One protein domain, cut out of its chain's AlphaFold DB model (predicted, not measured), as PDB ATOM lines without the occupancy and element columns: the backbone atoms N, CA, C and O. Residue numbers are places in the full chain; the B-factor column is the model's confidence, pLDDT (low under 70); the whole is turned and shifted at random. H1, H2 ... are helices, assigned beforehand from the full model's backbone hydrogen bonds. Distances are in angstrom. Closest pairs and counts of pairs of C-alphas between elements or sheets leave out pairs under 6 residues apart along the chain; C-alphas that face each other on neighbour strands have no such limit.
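AT A GLANCE: This is residues 2 to 47 and 56 to 70 of the 138 residues of an uncharacterized protein of Aegilops tauschii subsp. strangulata (UniProt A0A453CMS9). There is little regular structure: H1 and H2 lie side by side as a helical hairpin, and beyond its open end run loose stretches, residues 2 to 12, 40 to 47 and 56 to 70. A short antiparallel pairing ties residues 8 to 9 to residues 43 to 44. The printed part has 61 residues, 21 of them in two named helices, with no named strand; its class is all helix. It is loose, with a radius of gyration of the C-alphas of 13.8 A and spans of 41 by 31 by 17 A.

IN THESE COORDINATES: H1, residues 13 to 21, begins at C-alpha 13 (7.259, -48.889, -16.356) and measures 12.1 A. H2, residues 28 to 39, measures 16.2 A and ends at C-alpha 39 (1.185, -41.384, -16.719).

HOW THE PARTS SIT: A short link joins H1 to H2. They touch, the closest C-alphas being those of Lys 15 and Tyr 38, 6.7 A apart. They run opposite ways at a shallow tilt of 11 degrees. Every O i to N i+4 pair is within hydrogen-bond range in H2, and 4 of 5 in H1.

THE WHOLE: The C-alphas of Phe 3 and Ser 25, the two farthest apart, are 41.9 A apart. Residues 48 to 55 are not printed; C-alphas 47 and 56 are 12.9 A apart. Residues 24 to 30, of which 28 to 30 belong to H2, stand free. The pLDDT is under 70 in residues 2 to 10, 41 to 47 and 56 to 70.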
ATOM      1  N   TYR A   2      -0.403 -37.714 -34.817       39.47
ATOM      2  CA  TYR A   2       0.682 -36.784 -35.180       39.47
ATOM      3  C   TYR A   2       1.490 -37.502 -36.266       39.47
ATOM      4  O   TYR A   2       1.759 -38.688 -36.093       39.47
ATOM      5  N   PHE A   3       1.727 -36.862 -37.417       43.69
ATOM      6  CA  PHE A   3       2.302 -37.505 -38.617       43.69
ATOM      7  C   PHE A   3       1.633 -38.833 -39.030       43.69
ATOM      8  O   PHE A   3       2.293 -39.816 -39.327       43.69
ATOM      9  N   GLY A   4       0.297 -38.923 -38.993       52.91
ATOM     10  CA  GLY A   4      -0.424 -40.148 -39.389       52.91
ATOM     11  C   GLY A   4      -0.356 -41.307 -38.379       52.91
ATOM     12  O   GLY A   4      -1.271 -42.137 -38.341       52.91
ATOM     13  N   HIS A   5       0.617 -41.299 -37.470       54.88
ATOM     14  CA  HIS A   5       0.768 -42.284 -36.407       54.88
ATOM     15  C   HIS A   5      -0.179 -42.009 -35.223       54.88
ATOM     16  O   HIS A   5      -0.530 -40.863 -34.882       54.88
ATOM     17  N   LYS A   6      -0.654 -43.088 -34.587       56.84
ATOM     18  CA  LYS A   6      -1.379 -42.998 -33.310       56.84
ATOM     19  C   LYS A   6      -0.385 -42.507 -32.250       56.84
ATOM     20  O   LYS A   6       0.765 -42.922 -32.258       56.84
ATOM     21  N   ARG A   7      -0.814 -41.599 -31.363       60.31
ATOM     22  CA  ARG A   7       0.014 -41.207 -30.211       60.31
ATOM     23  C   ARG A   7       0.236 -42.464 -29.379       60.31
ATOM     24  O   ARG A   7      -0.750 -43.035 -28.913       60.31
ATOM     25  N   THR A   8       1.478 -42.895 -29.224       60.28
ATOM     26  CA  THR A   8       1.784 -44.043 -28.377       60.28
ATOM     27  C   THR A   8       1.871 -43.539 -26.947       60.28
ATOM     28  O   THR A   8       2.819 -42.852 -26.575       60.28
ATOM     29  N   ILE A   9       0.849 -43.837 -26.148       64.94
ATOM     30  CA  ILE A   9       0.940 -43.683 -24.697       64.94
ATOM     31  C   ILE A   9       1.879 -44.794 -24.234       64.94
ATOM     32  O   ILE A   9       1.515 -45.968 -24.302       64.94
ATOM     33  N   ARG A  10       3.104 -44.443 -23.836       65.56
ATOM     34  CA  ARG A  10       4.054 -45.415 -23.287       65.56
ATOM     35  C   ARG A  10       3.962 -45.345 -21.760       65.56
ATOM     36  O   ARG A  10       4.298 -44.308 -21.198       65.56
ATOM     37  N   PRO A  11       3.479 -46.392 -21.070       70.06
ATOM     38  CA  PRO A  11       3.400 -46.374 -19.614       70.06
ATOM     39  C   PRO A  11       4.800 -46.235 -18.999       70.06
ATOM     40  O   PRO A  11       5.752 -46.869 -19.454       70.06
ATOM     41  N   ASN A  12       4.926 -45.425 -17.943       74.62
ATOM     42  CA  ASN A  12       6.164 -45.298 -17.173       74.62
ATOM     43  C   ASN A  12       6.406 -46.576 -16.358       74.62
ATOM     44  O   ASN A  12       6.014 -46.663 -15.195       74.62
ATOM     45  N   SER A  13       7.035 -47.577 -16.971       74.50
ATOM     46  CA  SER A  13       7.259 -48.889 -16.356       74.50
ATOM     47  C   SER A  13       8.039 -48.807 -15.043       74.50
ATOM     48  O   SER A  13       7.723 -49.546 -14.117       74.50
ATOM     49  N   LYS A  14       8.991 -47.872 -14.920       79.94
ATOM     50  CA  LYS A  14       9.806 -47.693 -13.708       79.94
ATOM     51  C   LYS A  14       8.989 -47.197 -12.513       79.94
ATOM     52  O   LYS A  14       9.075 -47.779 -11.441       79.94
ATOM     53  N   LYS A  15       8.197 -46.130 -12.678       82.75
ATOM     54  CA  LYS A  15       7.373 -45.584 -11.577       82.75
ATOM     55  C   LYS A  15       6.129 -46.441 -11.318       82.75
ATOM     56  O   LYS A  15       5.678 -46.560 -10.179       82.75
ATOM     57  N   LEU A  16       5.571 -47.052 -12.364       86.25
ATOM     58  CA  LEU A  16       4.400 -47.913 -12.233       86.25
ATOM     59  C   LEU A  16       4.743 -49.258 -11.587       86.25
ATOM     60  O   LEU A  16       3.941 -49.724 -10.787       86.25
ATOM     61  N   SER A  17       5.909 -49.859 -11.849       87.00
ATOM     62  CA  SER A  17       6.274 -51.145 -11.231       87.00
ATOM     63  C   SER A  17       6.276 -51.059  -9.704       87.00
ATOM     64  O   SER A  17       5.612 -51.853  -9.043       87.00
ATOM     65  N   SER A  18       6.912 -50.028  -9.135       88.69
ATOM     66  CA  SER A  18       6.902 -49.792  -7.689       88.69
ATOM     67  C   SER A  18       5.502 -49.511  -7.145       88.69
ATOM     68  O   SER A  18       5.199 -49.856  -6.003       88.69
ATOM     69  N   LEU A  19       4.634 -48.884  -7.943       91.06
ATOM     70  CA  LEU A  19       3.253 -48.619  -7.548       91.06
ATOM     71  C   LEU A  19       2.426 -49.911  -7.493       91.06
ATOM     72  O   LEU A  19       1.670 -50.104  -6.547       91.06
ATOM     73  N   PHE A  20       2.585 -50.795  -8.481       90.62
ATOM     74  CA  PHE A  20       1.876 -52.073  -8.541       90.62
ATOM     75  C   PHE A  20       2.266 -53.004  -7.392       90.62
ATOM     76  O   PHE A  20       1.386 -53.626  -6.805       90.62
ATOM     77  N   LEU A  21       3.548 -53.032  -7.009       91.94
ATOM     78  CA  LEU A  21       4.006 -53.780  -5.831       91.94
ATOM     79  C   LEU A  21       3.337 -53.292  -4.537       91.94
ATOM     80  O   LEU A  21       3.023 -54.086  -3.659       91.94
ATOM     81  N   ASN A  22       3.056 -51.991  -4.449       91.12
ATOM     82  CA  ASN A  22       2.395 -51.370  -3.302       91.12
ATOM     83  C   ASN A  22       0.866 -51.268  -3.458       91.12
ATOM     84  O   ASN A  22       0.219 -50.539  -2.710       91.12
ATOM     85  N   ARG A  23       0.243 -51.969  -4.416       90.81
ATOM     86  CA  ARG A  23      -1.212 -51.871  -4.646       90.81
ATOM     87  C   ARG A  23      -2.024 -52.286  -3.419       90.81
ATOM     88  O   ARG A  23      -3.086 -51.726  -3.184       90.81
ATOM     89  N   THR A  24      -1.559 -53.276  -2.664       92.06
ATOM     90  CA  THR A  24      -2.263 -53.813  -1.488       92.06
ATOM     91  C   THR A  24      -2.178 -52.905  -0.263       92.06
ATOM     92  O   THR A  24      -3.012 -53.032   0.627       92.06
ATOM     93  N   SER A  25      -1.219 -51.976  -0.216       93.94
ATOM     94  CA  SER A  25      -1.023 -51.065   0.917       93.94
ATOM     95  C   SER A  25      -1.814 -49.757   0.809       93.94
ATOM     96  O   SER A  25      -1.737 -48.925   1.710       93.94
ATOM     97  N   MET A  26      -2.578 -49.547  -0.272       94.69
ATOM     98  CA  MET A  26      -3.346 -48.317  -0.485       94.69
ATOM     99  C   MET A  26      -4.746 -48.564  -1.056       94.69
ATOM    100  O   MET A  26      -5.014 -49.587  -1.680       94.69
ATOM    101  N   SER A  27      -5.640 -47.590  -0.862       96.12
ATOM    102  CA  SER A  27      -6.979 -47.613  -1.452       96.12
ATOM    103  C   SER A  27      -6.938 -47.446  -2.972       96.12
ATOM    104  O   SER A  27      -5.998 -46.870  -3.535       96.12
ATOM    105  N   TRP A  28      -8.000 -47.907  -3.634       94.12
ATOM    106  CA  TRP A  28      -8.153 -47.792  -5.083       94.12
ATOM    107  C   TRP A  28      -8.051 -46.343  -5.579       94.12
ATOM    108  O   TRP A  28      -7.350 -46.083  -6.554       94.12
ATOM    109  N   ASP A  29      -8.657 -45.388  -4.870       95.50
ATOM    110  CA  ASP A  29      -8.641 -43.972  -5.266       95.50
ATOM    111  C   ASP A  29      -7.230 -43.375  -5.226       95.50
ATOM    112  O   ASP A  29      -6.812 -42.640  -6.127       95.50
ATOM    113  N   THR A  30      -6.457 -43.745  -4.202       94.69
ATOM    114  CA  THR A  30      -5.062 -43.315  -4.049       94.69
ATOM    115  C   THR A  30      -4.192 -43.919  -5.142       94.69
ATOM    116  O   THR A  30      -3.360 -43.231  -5.742       94.69
ATOM    117  N   PHE A  31      -4.397 -45.205  -5.426       94.00
ATOM    118  CA  PHE A  31      -3.706 -45.911  -6.493       94.00
ATOM    119  C   PHE A  31      -3.997 -45.270  -7.855       94.00
ATOM    120  O   PHE A  31      -3.063 -44.880  -8.556       94.00
ATOM    121  N   ALA A  32      -5.271 -45.072  -8.198       91.56
ATOM    122  CA  ALA A  32      -5.697 -44.469  -9.458       91.56
ATOM    123  C   ALA A  32      -5.136 -43.049  -9.635       91.56
ATOM    124  O   ALA A  32      -4.604 -42.719 -10.697       91.56
ATOM    125  N   SER A  33      -5.158 -42.239  -8.571       91.75
ATOM    126  CA  SER A  33      -4.586 -40.888  -8.576       91.75
ATOM    127  C   SER A  33      -3.081 -40.901  -8.863       91.75
ATOM    128  O   SER A  33      -2.589 -40.111  -9.671       91.75
ATOM    129  N   LYS A  34      -2.332 -41.836  -8.261       90.25
ATOM    130  CA  LYS A  34      -0.890 -41.993  -8.508       90.25
ATOM    131  C   LYS A  34      -0.586 -42.534  -9.906       90.25
ATOM    132  O   LYS A  34       0.331 -42.025 -10.548       90.25
ATOM    133  N   VAL A  35      -1.359 -43.503 -10.409       89.00
ATOM    134  CA  VAL A  35      -1.249 -43.981 -11.802       89.00
ATOM    135  C   VAL A  35      -1.425 -42.812 -12.764       89.00
ATOM    136  O   VAL A  35      -0.589 -42.607 -13.644       89.00
ATOM    137  N   GLN A  36      -2.472 -42.009 -12.572       84.94
ATOM    138  CA  GLN A  36      -2.752 -40.854 -13.417       84.94
ATOM    139  C   GLN A  36      -1.619 -39.824 -13.354       84.94
ATOM    140  O   GLN A  36      -1.207 -39.307 -14.391       84.94
ATOM    141  N   MET A  37      -1.079 -39.555 -12.163       83.81
ATOM    142  CA  MET A  37       0.060 -38.656 -11.975       83.81
ATOM    143  C   MET A  37       1.315 -39.154 -12.703       83.81
ATOM    144  O   MET A  37       1.960 -38.370 -13.390       83.81
ATOM    145  N   TYR A  38       1.642 -40.446 -12.603       80.62
ATOM    146  CA  TYR A  38       2.820 -41.028 -13.256       80.62
ATOM    147  C   TYR A  38       2.670 -41.209 -14.763       80.62
ATOM    148  O   TYR A  38       3.680 -41.288 -15.455       80.62
ATOM    149  N   GLN A  39       1.446 -41.296 -15.280       77.44
ATOM    150  CA  GLN A  39       1.185 -41.384 -16.719       77.44
ATOM    151  C   GLN A  39       1.016 -40.011 -17.384       77.44
ATOM    152  O   GLN A  39       1.172 -39.890 -18.603       77.44
ATOM    153  N   LYS A  40       0.725 -38.956 -16.613       74.56
ATOM    154  CA  LYS A  40       0.612 -37.590 -17.126       74.56
ATOM    155  C   LYS A  40       1.985 -37.115 -17.612       74.56
ATOM    156  O   LYS A  40       2.890 -36.927 -16.814       74.56
ATOM    157  N   GLY A  41       2.120 -36.916 -18.924       64.31
ATOM    158  CA  GLY A  41       3.377 -36.482 -19.546       64.31
ATOM    159  C   GLY A  41       4.218 -37.600 -20.169       64.31
ATOM    160  O   GLY A  41       5.272 -37.314 -20.698       64.31
ATOM    161  N   PHE A  42       3.779 -38.861 -20.207       63.28
ATOM    162  CA  PHE A  42       4.543 -39.927 -20.883       63.28
ATOM    163  C   PHE A  42       4.043 -40.183 -22.317       63.28
ATOM    164  O   PHE A  42       3.537 -41.256 -22.651       63.28
ATOM    165  N   MET A  43       4.155 -39.165 -23.179       56.34
ATOM    166  CA  MET A  43       3.893 -39.285 -24.622       56.34
ATOM    167  C   MET A  43       5.204 -39.095 -25.390       56.34
ATOM    168  O   MET A  43       5.644 -37.965 -25.538       56.34
ATOM    169  N   GLY A  44       5.819 -40.177 -25.868       55.47
ATOM    170  CA  GLY A  44       6.996 -40.104 -26.748       55.47
ATOM    171  C   GLY A  44       6.614 -40.157 -28.229       55.47
ATOM    172  O   GLY A  44       5.509 -40.604 -28.575       55.47
ATOM    173  N   GLU A  45       7.510 -39.727 -29.118       54.75
ATOM    174  CA  GLU A  45       7.346 -39.957 -30.554       54.75
ATOM    175  C   GLU A  45       7.438 -41.458 -30.904       54.75
ATOM    176  O   GLU A  45       8.126 -42.231 -30.228       54.75
ATOM    177  N   PRO A  46       6.755 -41.913 -31.976       52.56
ATOM    178  CA  PRO A  46       6.749 -43.320 -32.381       52.56
ATOM    179  C   PRO A  46       8.149 -43.931 -32.551       52.56
ATOM    180  O   PRO A  46       8.329 -45.106 -32.228       52.56
ATOM    181  N   ASN A  47       9.128 -43.120 -32.968       51.16
ATOM    182  CA  ASN A  47      10.486 -43.542 -33.318       51.16
ATOM    183  C   ASN A  47      11.562 -43.029 -32.338       51.16
ATOM    184  O   ASN A  47      12.744 -43.032 -32.672       51.16
ATOM    185  N   PHE A  56      13.194 -40.873 -20.624       55.16
ATOM    186  CA  PHE A  56      11.880 -40.354 -20.946       55.16
ATOM    187  C   PHE A  56      11.898 -38.831 -20.839       55.16
ATOM    188  O   PHE A  56      12.269 -38.286 -19.800       55.16
ATOM    189  N   HIS A  57      11.421 -38.138 -21.869       54.81
ATOM    190  CA  HIS A  57      11.087 -36.731 -21.731       54.81
ATOM    191  C   HIS A  57       9.828 -36.636 -20.856       54.81
ATOM    192  O   HIS A  57       8.717 -36.845 -21.332       54.81
ATOM    193  N   GLU A  58      10.005 -36.356 -19.560       54.53
ATOM    194  CA  GLU A  58       8.931 -36.252 -18.548       54.53
ATOM    195  C   GLU A  58       7.885 -35.163 -18.888       54.53
ATOM    196  O   GLU A  58       6.793 -35.119 -18.321       54.53
ATOM    197  N   HIS A  59       8.184 -34.331 -19.889       47.75
ATOM    198  CA  HIS A  59       7.310 -33.299 -20.425       47.75
ATOM    199  C   HIS A  59       7.411 -33.233 -21.960       47.75
ATOM    200  O   HIS A  59       8.163 -32.413 -22.489       47.75
ATOM    201  N   PRO A  60       6.654 -34.043 -22.720       55.22
ATOM    202  CA  PRO A  60       6.379 -33.726 -24.106       55.22
ATOM    203  C   PRO A  60       5.679 -32.368 -24.131       55.22
ATOM    204  O   PRO A  60       4.891 -32.062 -23.231       55.22
ATOM    205  N   MET A  61       5.993 -31.561 -25.145       52.12
ATOM    206  CA  MET A  61       5.346 -30.277 -25.443       52.12
ATOM    207  C   MET A  61       3.867 -30.259 -25.027       52.12
ATOM    208  O   MET A  61       3.158 -31.228 -25.298       52.12
ATOM    209  N   ASP A  62       3.434 -29.165 -24.384       51.06
ATOM    210  CA  ASP A  62       2.119 -28.928 -23.766       51.06
ATOM    211  C   ASP A  62       1.108 -30.088 -23.860       51.06
ATOM    212  O   ASP A  62       0.530 -30.353 -24.920       51.06
ATOM    213  N   CYS A  63       0.835 -30.729 -22.710       50.12
ATOM    214  CA  CYS A  63      -0.234 -31.723 -22.497       50.12
ATOM    215  C   CYS A  63      -1.433 -31.421 -23.405       50.12
ATOM    216  O   CYS A  63      -2.012 -30.337 -23.331       50.12
ATOM    217  N   ILE A  64      -1.897 -32.392 -24.195       51.03
ATOM    218  CA  ILE A  64      -3.144 -32.259 -24.979       51.03
ATOM    219  C   ILE A  64      -4.350 -31.824 -24.116       51.03
ATOM    220  O   ILE A  64      -5.293 -31.211 -24.603       51.03
ATOM    221  N   CYS A  65      -4.257 -32.103 -22.820       47.12
ATOM    222  CA  CYS A  65      -5.134 -31.762 -21.706       47.12
ATOM    223  C   CYS A  65      -5.173 -30.255 -21.391       47.12
ATOM    224  O   CYS A  65      -6.165 -29.764 -20.865       47.12
ATOM    225  N   ALA A  66      -4.100 -29.519 -21.690       54.69
ATOM    226  CA  ALA A  66      -3.968 -28.084 -21.441       54.69
ATOM    227  C   ALA A  66      -4.638 -27.227 -22.528       54.69
ATOM    228  O   ALA A  66      -5.014 -26.085 -22.266       54.69
ATOM    229  N   ARG A  67      -4.869 -27.787 -23.725       56.47
ATOM    230  CA  ARG A  67      -5.507 -27.087 -24.857       56.47
ATOM    231  C   ARG A  67      -6.971 -26.694 -24.622       56.47
ATOM    232  O   ARG A  67      -7.529 -25.957 -25.427       56.47
ATOM    233  N   THR A  68      -7.601 -27.140 -23.535       54.75
ATOM    234  CA  THR A  68      -8.984 -26.765 -23.199       54.75
ATOM    235  C   THR A  68      -9.093 -25.421 -22.480       54.75
ATOM    236  O   THR A  68     -10.181 -24.848 -22.435       54.75
ATOM    237  N   LYS A  69      -7.987 -24.840 -21.994       51.38
ATOM    238  CA  LYS A  69      -7.972 -23.436 -21.564       51.38
ATOM    239  C   LYS A  69      -7.654 -22.580 -22.779       51.38
ATOM    240  O   LYS A  69      -6.491 -22.360 -23.093       51.38
ATOM    241  N   ARG A  70      -8.702 -22.131 -23.480       51.53
ATOM    242  CA  ARG A  70      -8.614 -21.176 -24.593       51.53
ATOM    243  C   ARG A  70      -7.667 -20.026 -24.226       51.53
ATOM    244  O   ARG A  70      -8.042 -19.099 -23.517       51.53
TER     245      ARG A  70